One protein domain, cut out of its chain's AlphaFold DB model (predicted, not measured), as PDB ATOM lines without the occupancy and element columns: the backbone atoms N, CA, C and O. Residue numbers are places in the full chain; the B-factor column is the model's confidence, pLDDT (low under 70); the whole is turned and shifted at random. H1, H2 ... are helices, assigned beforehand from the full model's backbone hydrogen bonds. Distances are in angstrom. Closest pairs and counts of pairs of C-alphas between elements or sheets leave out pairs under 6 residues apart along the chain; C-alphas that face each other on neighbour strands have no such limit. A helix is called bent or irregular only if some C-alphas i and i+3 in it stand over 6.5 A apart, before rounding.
ATOM      1  N   THR A  43      51.545   6.454-149.521       73.00
ATOM      2  CA  THR A  43      52.656   7.277-149.015       73.00
ATOM      3  C   THR A  43      53.999   6.786-149.558       73.00
ATOM      4  O   THR A  43      54.856   7.586-149.927       73.00
ATOM      5  N   GLN A  44      54.183   5.466-149.648       77.69
ATOM      6  CA  GLN A  44      55.399   4.873-150.211       77.69
ATOM      7  C   GLN A  44      55.519   5.143-151.716       77.69
ATOM      8  O   GLN A  44      56.600   5.496-152.187       77.69
ATOM      9  N   LYS A  45      54.409   5.046-152.464       78.38
ATOM     10  CA  LYS A  45      54.360   5.413-153.889       78.38
ATOM     11  C   LYS A  45      54.737   6.877-154.107       78.38
ATOM     12  O   LYS A  45      55.560   7.158-154.973       78.38
ATOM     13  N   LEU A  46      54.204   7.790-153.294       78.69
ATOM     14  CA  LEU A  46      54.519   9.219-153.377       78.69
ATOM     15  C   LEU A  46      55.988   9.521-153.048       78.69
ATOM     16  O   LEU A  46      56.611  10.326-153.736       78.69
ATOM     17  N   TRP A  47      56.589   8.847-152.063       82.94
ATOM     18  CA  TRP A  47      58.032   8.968-151.815       82.94
ATOM     19  C   TRP A  47      58.878   8.418-152.966       82.94
ATOM     20  O   TRP A  47      59.878   9.036-153.334       82.94
ATOM     21  N   GLY A  48      58.459   7.306-153.577       79.31
ATOM     22  CA  GLY A  48      59.075   6.793-154.802       79.31
ATOM     23  C   GLY A  48      58.998   7.798-155.955       79.31
ATOM     24  O   GLY A  48      59.983   8.002-156.668       79.31
ATOM     25  N   LEU A  49      57.865   8.496-156.090       81.25
ATOM     26  CA  LEU A  49      57.682   9.568-157.067       81.25
ATOM     27  C   LEU A  49      58.647  10.730-156.796       81.25
ATOM     28  O   LEU A  49      59.420  11.086-157.685       81.25
ATOM     29  N   ILE A  50      58.687  11.239-155.558       84.56
ATOM     30  CA  ILE A  50      59.615  12.295-155.116       84.56
ATOM     31  C   ILE A  50      61.069  11.904-155.410       84.56
ATOM     32  O   ILE A  50      61.835  12.726-155.909       84.56
ATOM     33  N   GLN A  51      61.448  10.650-155.157       83.81
ATOM     34  CA  GLN A  51      62.782  10.138-155.465       83.81
ATOM     35  C   GLN A  51      63.091  10.165-156.961       83.81
ATOM     36  O   GLN A  51      64.163  10.617-157.360       83.81
ATOM     37  N   SER A  52      62.151   9.717-157.791       80.62
ATOM     38  CA  SER A  52      62.323   9.692-159.248       80.62
ATOM     39  C   SER A  52      62.284  11.081-159.900       80.62
ATOM     40  O   SER A  52      62.861  11.271-160.970       80.62
ATOM     41  N   GLN A  53      61.642  12.058-159.253       78.31
ATOM     42  CA  GLN A  53      61.360  13.391-159.794       78.31
ATOM     43  C   GLN A  53      61.976  14.526-158.963       78.31
ATOM     44  O   GLN A  53      61.571  15.680-159.087       78.31
ATOM     45  N   ALA A  54      62.992  14.248-158.143       79.19
ATOM     46  CA  ALA A  54      63.597  15.248-157.258       79.19
ATOM     47  C   ALA A  54      64.099  16.505-158.001       79.19
ATOM     48  O   ALA A  54      64.055  17.612-157.467       79.19
ATOM     49  N   SER A  55      64.539  16.361-159.256       76.69
ATOM     50  CA  SER A  55      64.922  17.486-160.117       76.69
ATOM     51  C   SER A  55      63.730  18.333-160.572       76.69
ATOM     52  O   SER A  55      63.877  19.541-160.744       76.69
ATOM     53  N   GLN A  56      62.543  17.743-160.724       82.81
ATOM     54  CA  GLN A  56      61.322  18.467-161.082       82.81
ATOM     55  C   GLN A  56      60.840  19.356-159.936       82.81
ATOM     56  O   GLN A  56      60.308  20.430-160.200       82.81
ATOM     57  N   LEU A  57      61.123  18.993-158.680       83.06
ATOM     58  CA  LEU A  57      60.851  19.849-157.519       83.06
ATOM     59  C   LEU A  57      61.648  21.163-157.524       83.06
ATOM     60  O   LEU A  57      61.324  22.059-156.753       83.06
ATOM     61  N   LYS A  58      62.669  21.294-158.385       80.81
ATOM     62  CA  LYS A  58      63.418  22.540-158.635       80.81
ATOM     63  C   LYS A  58      62.897  23.339-159.833       80.81
ATOM     64  O   LYS A  58      63.411  24.415-160.118       80.81
ATOM     65  N   SER A  59      61.936  22.798-160.577       83.25
ATOM     66  CA  SER A  59      61.378  23.461-161.757       83.25
ATOM     67  C   SER A  59      60.325  24.504-161.374       83.25
ATOM     68  O   SER A  59      59.766  24.469-160.278       83.25
ATOM     69  N   GLU A  60      59.993  25.381-162.323       82.06
ATOM     70  CA  GLU A  60      58.923  26.385-162.197       82.06
ATOM     71  C   GLU A  60      57.528  25.772-161.976       82.06
ATOM     72  O   GLU A  60      56.582  26.474-161.632       82.06
ATOM     73  N   SER A  61      57.380  24.455-162.161       84.56
ATOM     74  CA  SER A  61      56.112  23.752-161.944       84.56
ATOM     75  C   SER A  61      55.761  23.534-160.464       84.56
ATOM     76  O   SER A  61      54.631  23.127-160.178       84.56
ATOM     77  N   TYR A  62      56.702  23.825-159.557       89.06
ATOM     78  CA  TYR A  62      56.571  23.785-158.100       89.06
ATOM     79  C   TYR A  62      56.918  25.154-157.488       89.06
ATOM     80  O   TYR A  62      57.687  25.913-158.082       89.06
ATOM     81  N   PRO A  63      56.394  25.481-156.291       89.81
ATOM     82  CA  PRO A  63      56.688  26.753-155.643       89.81
ATOM     83  C   PRO A  63      58.171  26.850-155.255       89.81
ATOM     84  O   PRO A  63      58.731  25.912-154.689       89.81
ATOM     85  N   GLN A  64      58.790  28.003-155.528       87.56
ATOM     86  CA  GLN A  64      60.189  28.296-155.199       87.56
ATOM     87  C   GLN A  64      60.303  29.602-154.389       87.56
ATOM     88  O   GLN A  64      59.717  30.602-154.805       87.56
ATOM     89  N   PRO A  65      61.083  29.639-153.287       89.94
ATOM     90  CA  PRO A  65      61.768  28.512-152.651       89.94
ATOM     91  C   PRO A  65      60.789  27.556-151.954       89.94
ATOM     92  O   PRO A  65      59.902  27.988-151.213       89.94
ATOM     93  N   LEU A  66      60.983  26.248-152.139       91.06
ATOM     94  CA  LEU A  66      60.069  25.230-151.611       91.06
ATOM     95  C   LEU A  66      59.927  25.297-150.084       91.06
ATOM     96  O   LEU A  66      58.822  25.184-149.560       91.06
ATOM     97  N   ARG A  67      61.024  25.543-149.357       92.25
ATOM     98  CA  ARG A  67      60.978  25.697-147.896       92.25
ATOM     99  C   ARG A  67      60.100  26.870-147.459       92.25
ATOM    100  O   ARG A  67      59.289  26.698-146.558       92.25
ATOM    101  N   THR A  68      60.221  28.026-148.112       93.19
ATOM    102  CA  THR A  68      59.406  29.210-147.799       93.19
ATOM    103  C   THR A  68      57.922  28.919-147.992       93.19
ATOM    104  O   THR A  68      57.112  29.261-147.137       93.19
ATOM    105  N   TYR A  69      57.567  28.207-149.063       94.75
ATOM    106  CA  TYR A  69      56.192  27.765-149.279       94.75
ATOM    107  C   TYR A  69      55.679  26.852-148.153       94.75
ATOM    108  O   TYR A  69      54.556  27.031-147.680       94.75
ATOM    109  N   LEU A  70      56.493  25.893-147.693       95.56
ATOM    110  CA  LEU A  70      56.124  25.012-146.579       95.56
ATOM    111  C   LEU A  70      55.996  25.779-145.250       95.56
ATOM    112  O   LEU A  70      55.077  25.503-144.480       95.56
ATOM    113  N   ASP A  71      56.857  26.770-144.997       95.19
ATOM    114  CA  ASP A  71      56.775  27.658-143.827       95.19
ATOM    115  C   ASP A  71      55.470  28.480-143.822       95.19
ATOM    116  O   ASP A  71      54.777  28.572-142.800       95.19
ATOM    117  N   GLU A  72      55.093  29.046-144.970       95.12
ATOM    118  CA  GLU A  72      53.832  29.774-145.137       95.12
ATOM    119  C   GLU A  72      52.622  28.858-144.949       95.12
ATOM    120  O   GLU A  72      51.682  29.204-144.230       95.12
ATOM    121  N   LEU A  73      52.647  27.671-145.558       95.25
ATOM    122  CA  LEU A  73      51.557  26.707-145.465       95.25
ATOM    123  C   LEU A  73      51.371  26.207-144.027       95.25
ATOM    124  O   LEU A  73      50.238  26.124-143.546       95.25
ATOM    125  N   GLN A  74      52.466  25.946-143.312       94.31
ATOM    126  CA  GLN A  74      52.434  25.602-141.893       94.31
ATOM    127  C   GLN A  74      51.879  26.745-141.043       94.31
ATOM    128  O   GLN A  74      51.063  26.501-140.152       94.31
ATOM    129  N   SER A  75      52.267  27.987-141.331       93.88
ATOM    130  CA  SER A  75      51.756  29.164-140.624       93.88
ATOM    131  C   SER A  75      50.249  29.326-140.832       93.88
ATOM    132  O   SER A  75      49.500  29.445-139.859       93.88
ATOM    133  N   LYS A  76      49.774  29.227-142.079       94.56
ATOM    134  CA  LYS A  76      48.341  29.250-142.400       94.56
ATOM    135  C   LYS A  76      47.596  28.116-141.715       94.56
ATOM    136  O   LYS A  76      46.583  28.360-141.059       94.56
ATOM    137  N   GLN A  77      48.117  26.889-141.785       92.19
ATOM    138  CA  GLN A  77      47.496  25.755-141.112       92.19
ATOM    139  C   GLN A  77      47.381  25.998-139.609       92.19
ATOM    140  O   GLN A  77      46.306  25.792-139.051       92.19
ATOM    141  N   ARG A  78      48.455  26.442-138.947       91.31
ATOM    142  CA  ARG A  78      48.495  26.619-137.490       91.31
ATOM    143  C   ARG A  78      47.591  27.757-137.014       91.31
ATOM    144  O   ARG A  78      46.878  27.572-136.032       91.31
ATOM    145  N   TYR A  79      47.612  28.902-137.696       93.38
ATOM    146  CA  TYR A  79      47.006  30.137-137.187       93.38
ATOM    147  C   TYR A  79      45.702  30.533-137.885       93.38
ATOM    148  O   TYR A  79      44.769  30.963-137.213       93.38
ATOM    149  N   GLU A  80      45.601  30.373-139.204       95.00
ATOM    150  CA  GLU A  80      44.408  30.780-139.966       95.00
ATOM    151  C   GLU A  80      43.377  29.654-140.064       95.00
ATOM    152  O   GLU A  80      42.166  29.885-140.057       95.00
ATOM    153  N   TRP A  81      43.848  28.411-140.172       94.25
ATOM    154  CA  TRP A  81      42.992  27.237-140.343       94.25
ATOM    155  C   TRP A  81      42.868  26.395-139.076       94.25
ATOM    156  O   TRP A  81      42.247  25.334-139.124       94.25
ATOM    157  N   TYR A  82      43.406  26.873-137.949       91.56
ATOM    158  CA  TYR A  82      43.268  26.259-136.623       91.56
ATOM    159  C   TYR A  82      43.649  24.767-136.592       91.56
ATOM    160  O   TYR A  82      42.977  23.947-135.972       91.56
ATOM    161  N   GLY A  83      44.706  24.398-137.313       87.31
ATOM    162  CA  GLY A  83      45.203  23.027-137.427       87.31
ATOM    163  C   GLY A  83      44.478  22.152-138.457       87.31
ATOM    164  O   GLY A  83      44.785  20.966-138.557       87.31
ATOM    165  N   ASN A  84      43.531  22.688-139.235       89.62
ATOM    166  CA  ASN A  84      42.759  21.892-140.189       89.62
ATOM    167  C   ASN A  84      43.598  21.489-141.422       89.62
ATOM    168  O   ASN A  84      43.894  22.308-142.296       89.62
ATOM    169  N   ARG A  85      43.925  20.194-141.504       88.81
ATOM    170  CA  ARG A  85      44.705  19.589-142.598       88.81
ATOM    171  C   ARG A  85      43.940  19.495-143.920       88.81
ATOM    172  O   ARG A  85      44.549  19.617-144.978       88.81
ATOM    173  N   GLU A  86      42.621  19.318-143.888       91.81
ATOM    174  CA  GLU A  86      41.793  19.258-145.103       91.81
ATOM    175  C   GLU A  86      41.760  20.608-145.822       91.81
ATOM    176  O   GLU A  86      41.796  20.662-147.052       91.81
ATOM    177  N   LYS A  87      41.759  21.712-145.062       92.12
ATOM    178  CA  LYS A  87      41.908  23.063-145.617       92.12
ATOM    179  C   LYS A  87      43.271  23.257-146.275       92.12
ATOM    180  O   LYS A  87      43.320  23.817-147.366       92.12
ATOM    181  N   ALA A  88      44.343  22.751-145.664       91.19
ATOM    182  CA  ALA A  88      45.675  22.795-146.263       91.19
ATOM    183  C   ALA A  88      45.737  22.006-147.578       91.19
ATOM    184  O   ALA A  88      46.189  22.543-148.587       91.19
ATOM    185  N   LEU A  89      45.200  20.784-147.605       92.56
ATOM    186  CA  LEU A  89      45.115  19.982-148.828       92.56
ATOM    187  C   LEU A  89      44.277  20.672-149.913       92.56
ATOM    188  O   LEU A  89      44.691  20.741-151.069       92.56
ATOM    189  N   SER A  90      43.114  21.213-149.545       94.00
ATOM    190  CA  SER A  90      42.225  21.916-150.478       94.00
ATOM    191  C   SER A  90      42.891  23.162-151.063       94.00
ATOM    192  O   SER A  90      42.790  23.404-152.264       94.00
ATOM    193  N   TYR A  91      43.614  23.924-150.234       95.56
ATOM    194  CA  TYR A  91      44.399  25.078-150.670       95.56
ATOM    195  C   TYR A  91      45.517  24.668-151.628       95.56
ATOM    196  O   TYR A  91      45.671  25.271-152.682       95.56
ATOM    197  N   ILE A  92      46.281  23.619-151.314       95.19
ATOM    198  CA  ILE A  92      47.327  23.124-152.219       95.19
ATOM    199  C   ILE A  92      46.714  22.737-153.570       95.19
ATOM    200  O   ILE A  92      47.175  23.201-154.613       95.19
ATOM    201  N   ARG A  93      45.630  21.953-153.553       94.56
ATOM    202  CA  ARG A  93      44.961  21.465-154.765       94.56
ATOM    203  C   ARG A  93      44.305  22.564-155.599       94.56
ATOM    204  O   ARG A  93      44.144  22.370-156.799       94.56
ATOM    205  N   SER A  94      43.976  23.726-155.026       95.31
ATOM    206  CA  SER A  94      43.478  24.852-155.830       95.31
ATOM    207  C   SER A  94      44.549  25.465-156.737       95.31
ATOM    208  O   SER A  94      44.201  26.060-157.751       95.31
ATOM    209  N   PHE A  95      45.834  25.313-156.395       93.38
ATOM    210  CA  PHE A  95      46.961  25.782-157.216       93.38
ATOM    211  C   PHE A  95      47.659  24.640-157.970       93.38
ATOM    212  O   PHE A  95      48.173  24.853-159.066       93.38
ATOM    213  N   TYR A  96      47.641  23.430-157.406       93.31
ATOM    214  CA  TYR A  96      48.300  22.233-157.930       93.31
ATOM    215  C   TYR A  96      47.309  21.053-157.917       93.31
ATOM    216  O   TYR A  96      47.332  20.244-156.991       93.31
ATOM    217  N   PRO A  97      46.384  20.974-158.892       87.56
ATOM    218  CA  PRO A  97      45.255  20.034-158.855       87.56
ATOM    219  C   PRO A  97      45.610  18.583-159.223       87.56
ATOM    220  O   PRO A  97      44.746  17.712-159.152       87.56
ATOM    221  N   ASP A  98      46.842  18.325-159.652       88.12
ATOM    222  CA  ASP A  98      47.349  17.016-160.071       88.12
ATOM    223  C   ASP A  98      48.206  16.360-158.969       88.12
ATOM    224  O   ASP A  98      48.199  16.783-157.812       88.12
ATOM    225  N   GLU A  99      48.976  15.328-159.327       86.50
ATOM    226  CA  GLU A  99      49.873  14.600-158.415       86.50
ATOM    227  C   GLU A  99      50.867  15.522-157.682       86.50
ATOM    228  O   GLU A  99      51.332  15.195-156.588       86.50
ATOM    229  N   ARG A 100      51.161  16.714-158.226       88.50
ATOM    230  CA  ARG A 100      52.019  17.705-157.560       88.50
ATOM    231  C   ARG A 100      51.402  18.193-156.257       88.50
ATOM    232  O   ARG A 100      52.138  18.433-155.300       88.50
ATOM    233  N   GLY A 101      50.076  18.317-156.200       90.56
ATOM    234  CA  GLY A 101      49.370  18.698-154.984       90.56
ATOM    235  C   GLY A 101      49.516  17.654-153.880       90.56
ATOM    236  O   GLY A 101      49.752  18.006-152.726       90.56
ATOM    237  N   ASP A 102      49.469  16.372-154.238       89.75
ATOM    238  CA  ASP A 102      49.655  15.274-153.287       89.75
ATOM    239  C   ASP A 102      51.111  15.185-152.803       89.75
ATOM    240  O   ASP A 102      51.359  14.993-151.610       89.75
ATOM    241  N   VAL A 103      52.081  15.426-153.693       90.31
ATOM    242  CA  VAL A 103      53.504  15.553-153.335       90.31
ATOM    243  C   VAL A 103      53.736  16.714-152.365       90.31
ATOM    244  O   VAL A 103      54.376  16.532-151.328       90.31
ATOM    245  N   LEU A 104      53.205  17.901-152.666       92.19
ATOM    246  CA  LEU A 104      53.334  19.080-151.804       92.19
ATOM    247  C   LEU A 104      52.664  18.868-150.448       92.19
ATOM    248  O   LEU A 104      53.217  19.261-149.422       92.19
ATOM    249  N   PHE A 105      51.505  18.209-150.424       92.12
ATOM    250  CA  PHE A 105      50.832  17.874-149.178       92.12
ATOM    251  C   PHE A 105      51.640  16.880-148.339       92.12
ATOM    252  O   PHE A 105      51.785  17.077-147.133       92.12
ATOM    253  N   LEU A 106      52.226  15.849-148.956       90.81
ATOM    254  CA  LEU A 106      53.099  14.909-148.252       90.81
ATOM    255  C   LEU A 106      54.321  15.616-147.655       90.81
ATOM    256  O   LEU A 106      54.649  15.396-146.486       90.81
ATOM    257  N   LEU A 107      54.983  16.480-148.428       92.50
ATOM    258  CA  LEU A 107      56.116  17.272-147.945       92.50
ATOM    259  C   LEU A 107      55.713  18.174-146.780       92.50
ATOM    260  O   LEU A 107      56.430  18.237-145.787       92.50
ATOM    261  N   HIS A 108      54.543  18.805-146.863       93.12
ATOM    262  CA  HIS A 108      53.984  19.629-145.797       93.12
ATOM    263  C   HIS A 108      53.736  18.850-144.503       93.12
ATOM    264  O   HIS A 108      54.147  19.293-143.434       93.12
ATOM    265  N   ILE A 109      53.132  17.663-144.579       91.56
ATOM    266  CA  ILE A 109      52.912  16.823-143.393       91.56
ATOM    267  C   ILE A 109      54.242  16.427-142.740       91.56
ATOM    268  O   ILE A 109      54.390  16.566-141.526       91.56
ATOM    269  N   ASN A 110      55.229  15.997-143.533       91.56
ATOM    270  CA  ASN A 110      56.561  15.669-143.013       91.56
ATOM    271  C   ASN A 110      57.266  16.900-142.433       91.56
ATOM    272  O   ASN A 110      57.923  16.797-141.403       91.56
ATOM    273  N   TYR A 111      57.088  18.072-143.041       94.06
ATOM    274  CA  TYR A 111      57.634  19.327-142.535       94.06
ATOM    275  C   TYR A 111      57.008  19.739-141.208       94.06
ATOM    276  O   TYR A 111      57.729  20.127-140.294       94.06
ATOM    277  N   SER A 112      55.697  19.565-141.058       91.69
ATOM    278  CA  SER A 112      54.988  19.782-139.796       91.69
ATOM    279  C   SER A 112      55.587  18.937-138.667       91.69
ATOM    280  O   SER A 112      55.959  19.474-137.626       91.69
ATOM    281  N   HIS A 113      55.770  17.635-138.907       91.31
ATOM    282  CA  HIS A 113      56.354  16.717-137.926       91.31
ATOM    283  C   HIS A 113      57.835  16.997-137.648       91.31
ATOM    284  O   HIS A 113      58.256  17.006-136.494       91.31
ATOM    285  N   TYR A 114      58.617  17.321-138.680       94.50
ATOM    286  CA  TYR A 114      59.995  17.779-138.516       94.50
ATOM    287  C   TYR A 114      60.083  19.018-137.614       94.50
ATOM    288  O   TYR A 114      60.955  19.079-136.749       94.50
ATOM    289  N   LEU A 115      59.195  20.002-137.792       94.12
ATOM    290  CA  LEU A 115      59.170  21.207-136.960       94.12
ATOM    291  C   LEU A 115      58.781  20.896-135.512       94.12
ATOM    292  O   LEU A 115      59.372  21.469-134.603       94.12
ATOM    293  N   GLU A 116      57.831  19.987-135.284       92.06
ATOM    294  CA  GLU A 116      57.456  19.528-133.939       92.06
ATOM    295  C   GLU A 116      58.646  18.869-133.219       92.06
ATOM    296  O   GLU A 116      58.979  19.250-132.093       92.06
ATOM    297  N   ASP A 117      59.332  17.940-133.888       93.94
ATOM    298  CA  ASP A 117      60.511  17.260-133.341       93.94
ATOM    299  C   ASP A 117      61.693  18.217-133.151       93.94
ATOM    300  O   ASP A 117      62.444  18.104-132.178       93.94
ATOM    301  N   TRP A 118      61.857  19.189-134.052       93.94
ATOM    302  CA  TRP A 118      62.877  20.220-133.914       93.94
ATOM    303  C   TRP A 118      62.576  21.155-132.736       93.94
ATOM    304  O   TRP A 118      63.463  21.392-131.918       93.94
ATOM    305  N   GLU A 119      61.335  21.627-132.572       93.81
ATOM    306  CA  GLU A 119      60.926  22.420-131.404       93.81
ATOM    307  C   GLU A 119      61.165  21.649-130.092       93.81
ATOM    308  O   GLU A 119      61.608  22.231-129.098       93.81
ATOM    309  N   ALA A 120      60.890  20.340-130.075       93.50
ATOM    310  CA  ALA A 120      61.159  19.488-128.921       93.50
ATOM    311  C   ALA A 120      62.666  19.370-128.630       93.50
ATOM    312  O   ALA A 120      63.077  19.476-127.473       93.50
ATOM    313  N   LEU A 121      63.488  19.207-129.671       94.19
ATOM    314  CA  LEU A 121      64.946  19.143-129.566       94.19
ATOM    315  C   LEU A 121      65.557  20.449-129.036       94.19
ATOM    316  O   LEU A 121      66.461  20.411-128.203       94.19
ATOM    317  N   GLU A 122      65.056  21.605-129.477       93.00
ATOM    318  CA  GLU A 122      65.529  22.911-129.000       93.00
ATOM    319  C   GLU A 122      65.259  23.099-127.500       93.00
ATOM    320  O   GLU A 122      66.122  23.590-126.765       93.00
ATOM    321  N   ARG A 123      64.092  22.639-127.024       93.94
ATOM    322  CA  ARG A 123      63.690  22.707-125.606       93.94
ATOM    323  C   ARG A 123      64.431  21.715-124.705       93.94
ATOM    324  O   ARG A 123      64.398  21.885-123.486       93.94
ATOM    325  N   ASP A 124      65.091  20.703-125.263       93.75
ATOM    326  CA  ASP A 124      65.844  19.711-124.492       93.75
ATOM    327  C   ASP A 124      67.105  20.345-123.875       93.75
ATOM    328  O   ASP A 124      68.075  20.655-124.563       93.75
ATOM    329  N   GLN A 125      67.101  20.550-122.559       93.81
ATOM    330  CA  GLN A 125      68.237  21.127-121.826       93.81
ATOM    331  C   GLN A 125      69.328  20.102-121.492       93.81
ATOM    332  O   GLN A 125      70.394  20.482-121.016       93.81
ATOM    333  N   SER A 126      69.083  18.807-121.716       93.50
ATOM    334  CA  SER A 126      70.052  17.751-121.398       93.50
ATOM    335  C   SER A 126      71.162  17.601-122.443       93.50
ATOM    336  O   SER A 126      72.151  16.919-122.182       93.50
ATOM    337  N   ARG A 127      71.000  18.234-123.610       91.62
ATOM    338  CA  ARG A 127      71.904  18.136-124.761       91.62
ATOM    339  C   ARG A 127      72.720  19.400-124.946       91.62
ATOM    340  O   ARG A 127      72.195  20.505-124.794       91.62
ATOM    341  N   THR A 128      73.968  19.233-125.366       93.19
ATOM    342  CA  THR A 128      74.797  20.359-125.812       93.19
ATOM    343  C   THR A 128      74.371  20.848-127.193       93.19
ATOM    344  O   THR A 128      73.710  20.129-127.948       93.19
ATOM    345  N   ASP A 129      74.774  22.063-127.564       92.88
ATOM    346  CA  ASP A 129      74.462  22.624-128.884       92.88
ATOM    347  C   ASP A 129      75.023  21.761-130.022       92.88
ATOM    348  O   ASP A 129      74.392  21.617-131.069       92.88
ATOM    349  N   TRP A 130      76.163  21.099-129.797       94.38
ATOM    350  CA  TRP A 130      76.716  20.131-130.744       94.38
ATOM    351  C   TRP A 130      75.809  18.913-130.914       94.38
ATOM    352  O   TRP A 130      75.504  18.517-132.036       94.38
ATOM    353  N   GLU A 131      75.333  18.334-129.814       93.25
ATOM    354  CA  GLU A 131      74.442  17.172-129.847       93.25
ATOM    355  C   GLU A 131      73.084  17.513-130.469       93.25
ATOM    356  O   GLU A 131      72.520  16.701-131.207       93.25
ATOM    357  N   LYS A 132      72.572  18.723-130.212       93.75
ATOM    358  CA  LYS A 132      71.379  19.254-130.881       93.75
ATOM    359  C   LYS A 132      71.619  19.435-132.372       93.75
ATOM    360  O   LYS A 132      70.802  18.986-133.169       93.75
ATOM    361  N   TRP A 133      72.751  20.016-132.767       92.56
ATOM    362  CA  TRP A 133      73.095  20.178-134.176       92.56
ATOM    363  C   TRP A 133      73.170  18.828-134.901       92.56
ATOM    364  O   TRP A 133      72.533  18.655-135.937       92.56
ATOM    365  N   GLN A 134      73.858  17.839-134.322       92.31
ATOM    366  CA  GLN A 134      73.934  16.492-134.896       92.31
ATOM    367  C   GLN A 134      72.548  15.859-135.023       92.31
ATOM    368  O   GLN A 134      72.197  15.318-136.068       92.31
ATOM    369  N   LYS A 135      71.726  15.967-133.973       93.62
ATOM    370  CA  LYS A 135      70.383  15.392-133.988       93.62
ATOM    371  C   LYS A 135      69.462  16.096-134.985       93.62
ATOM    372  O   LYS A 135      68.597  15.447-135.564       93.62
ATOM    373  N   ARG A 136      69.653  17.395-135.220       92.56
ATOM    374  CA  ARG A 136      68.937  18.147-136.253       92.56
ATOM    375  C   ARG A 136      69.270  17.634-137.650       92.56
ATOM    376  O   ARG A 136      68.352  17.468-138.447       92.56
ATOM    377  N   GLU A 137      70.539  17.353-137.937       90.31
ATOM    378  CA  GLU A 137      70.932  16.729-139.207       90.31
ATOM    379  C   GLU A 137      70.298  15.346-139.380       90.31
ATOM    380  O   GLU A 137      69.732  15.066-140.436       90.31
TER     381      GLU A 137
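This is residues 43 to 137 of the 248 residues of an uncharacterized protein of Leptospira ryugenii (UniProt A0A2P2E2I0). Look for one long helix, H4, as a spine: three shorter helices, H1, H2 and H3, gather round its earlier half, and beyond them its later part runs on to a tight turn, where H5 folds back beside it as a short helical hairpin. H1 crosses H4 on the side away from H2 and H3, which pack on H4 and on each other. The printed part has 95 residues with five named helices, in the order H1, H2, H3, H4, H5, and no named strand; the class is all helix. It is only just loose, close to compact, with a radius of gyration of the C-alphas of 15.2 A, and spans 45 by 33 by 24 A.

Find C-alpha 43 at (52.656, 7.277, -149.015); from there H1 runs through residues 43 to 52, 14.3 A. After residues 53 to 65, H2 takes residues 66 to 80, 20.3 A; it is neither bent nor irregular, but only just: C-alphas 77 and 80 are 6.0 A apart. H3, residues 85 to 95, measures 16.0 A. Go next to C-alpha 99 at (49.873, 14.600, -158.415), where H4 begins; it covers residues 99 to 123, 36.5 A. H5, residues 129 to 137, is 12.4 A long and ends at C-alpha 137, (70.932, 16.729, -139.207).

Start at the hub, H4, which touches the four other helices. H1 touches residues 102 to 106 of H4 alone, about perpendicular at 79 degrees; the closest C-alphas, of Leu 46 and Val 103, are 6.4 A apart. Residues 70 to 74 of H2 touch residues 107 to 112 of H4, about perpendicular at 76 degrees, closest at the C-alphas of Leu 70 and His 108, 5.8 A. H3 touches residues 101 to 105 of H4 at a steep tilt of 45 degrees, opposite ways; the closest C-alphas are those of Arg 93 and Gly 101, 5.2 A. H3 also touches residues 73 to 77 of H2, at a steep tilt of 49 degrees, opposite ways, with the C-alphas of Gln 77 and Ala 88 closest at 6.2 A. Farther along, residues 118 to 122 of H4 touch H5 in a hairpin, at a shallow tilt of 16 degrees, opposite ways; the closest C-alphas, of Leu 121 and Lys 132, are 6.6 A apart. H5 is apart from H1, H2 and H3, and H1 is apart from H2 and H3. In the backbones of H1, H2, H4 and H5 every O i to N i+4 pair is within hydrogen-bond range; in H3, 6 of 7 are.

Look at Pro 97 and Ser 126 for the two C-alphas farthest apart, 45.0 A. The printed part has no cut. The link from H1 to H2, 13 residues, is long; those from H2 to H3, H3 to H4 and H4 to H5 are tight. The mean pLDDT of the printed part is 90.1, and no printed residue is under 70.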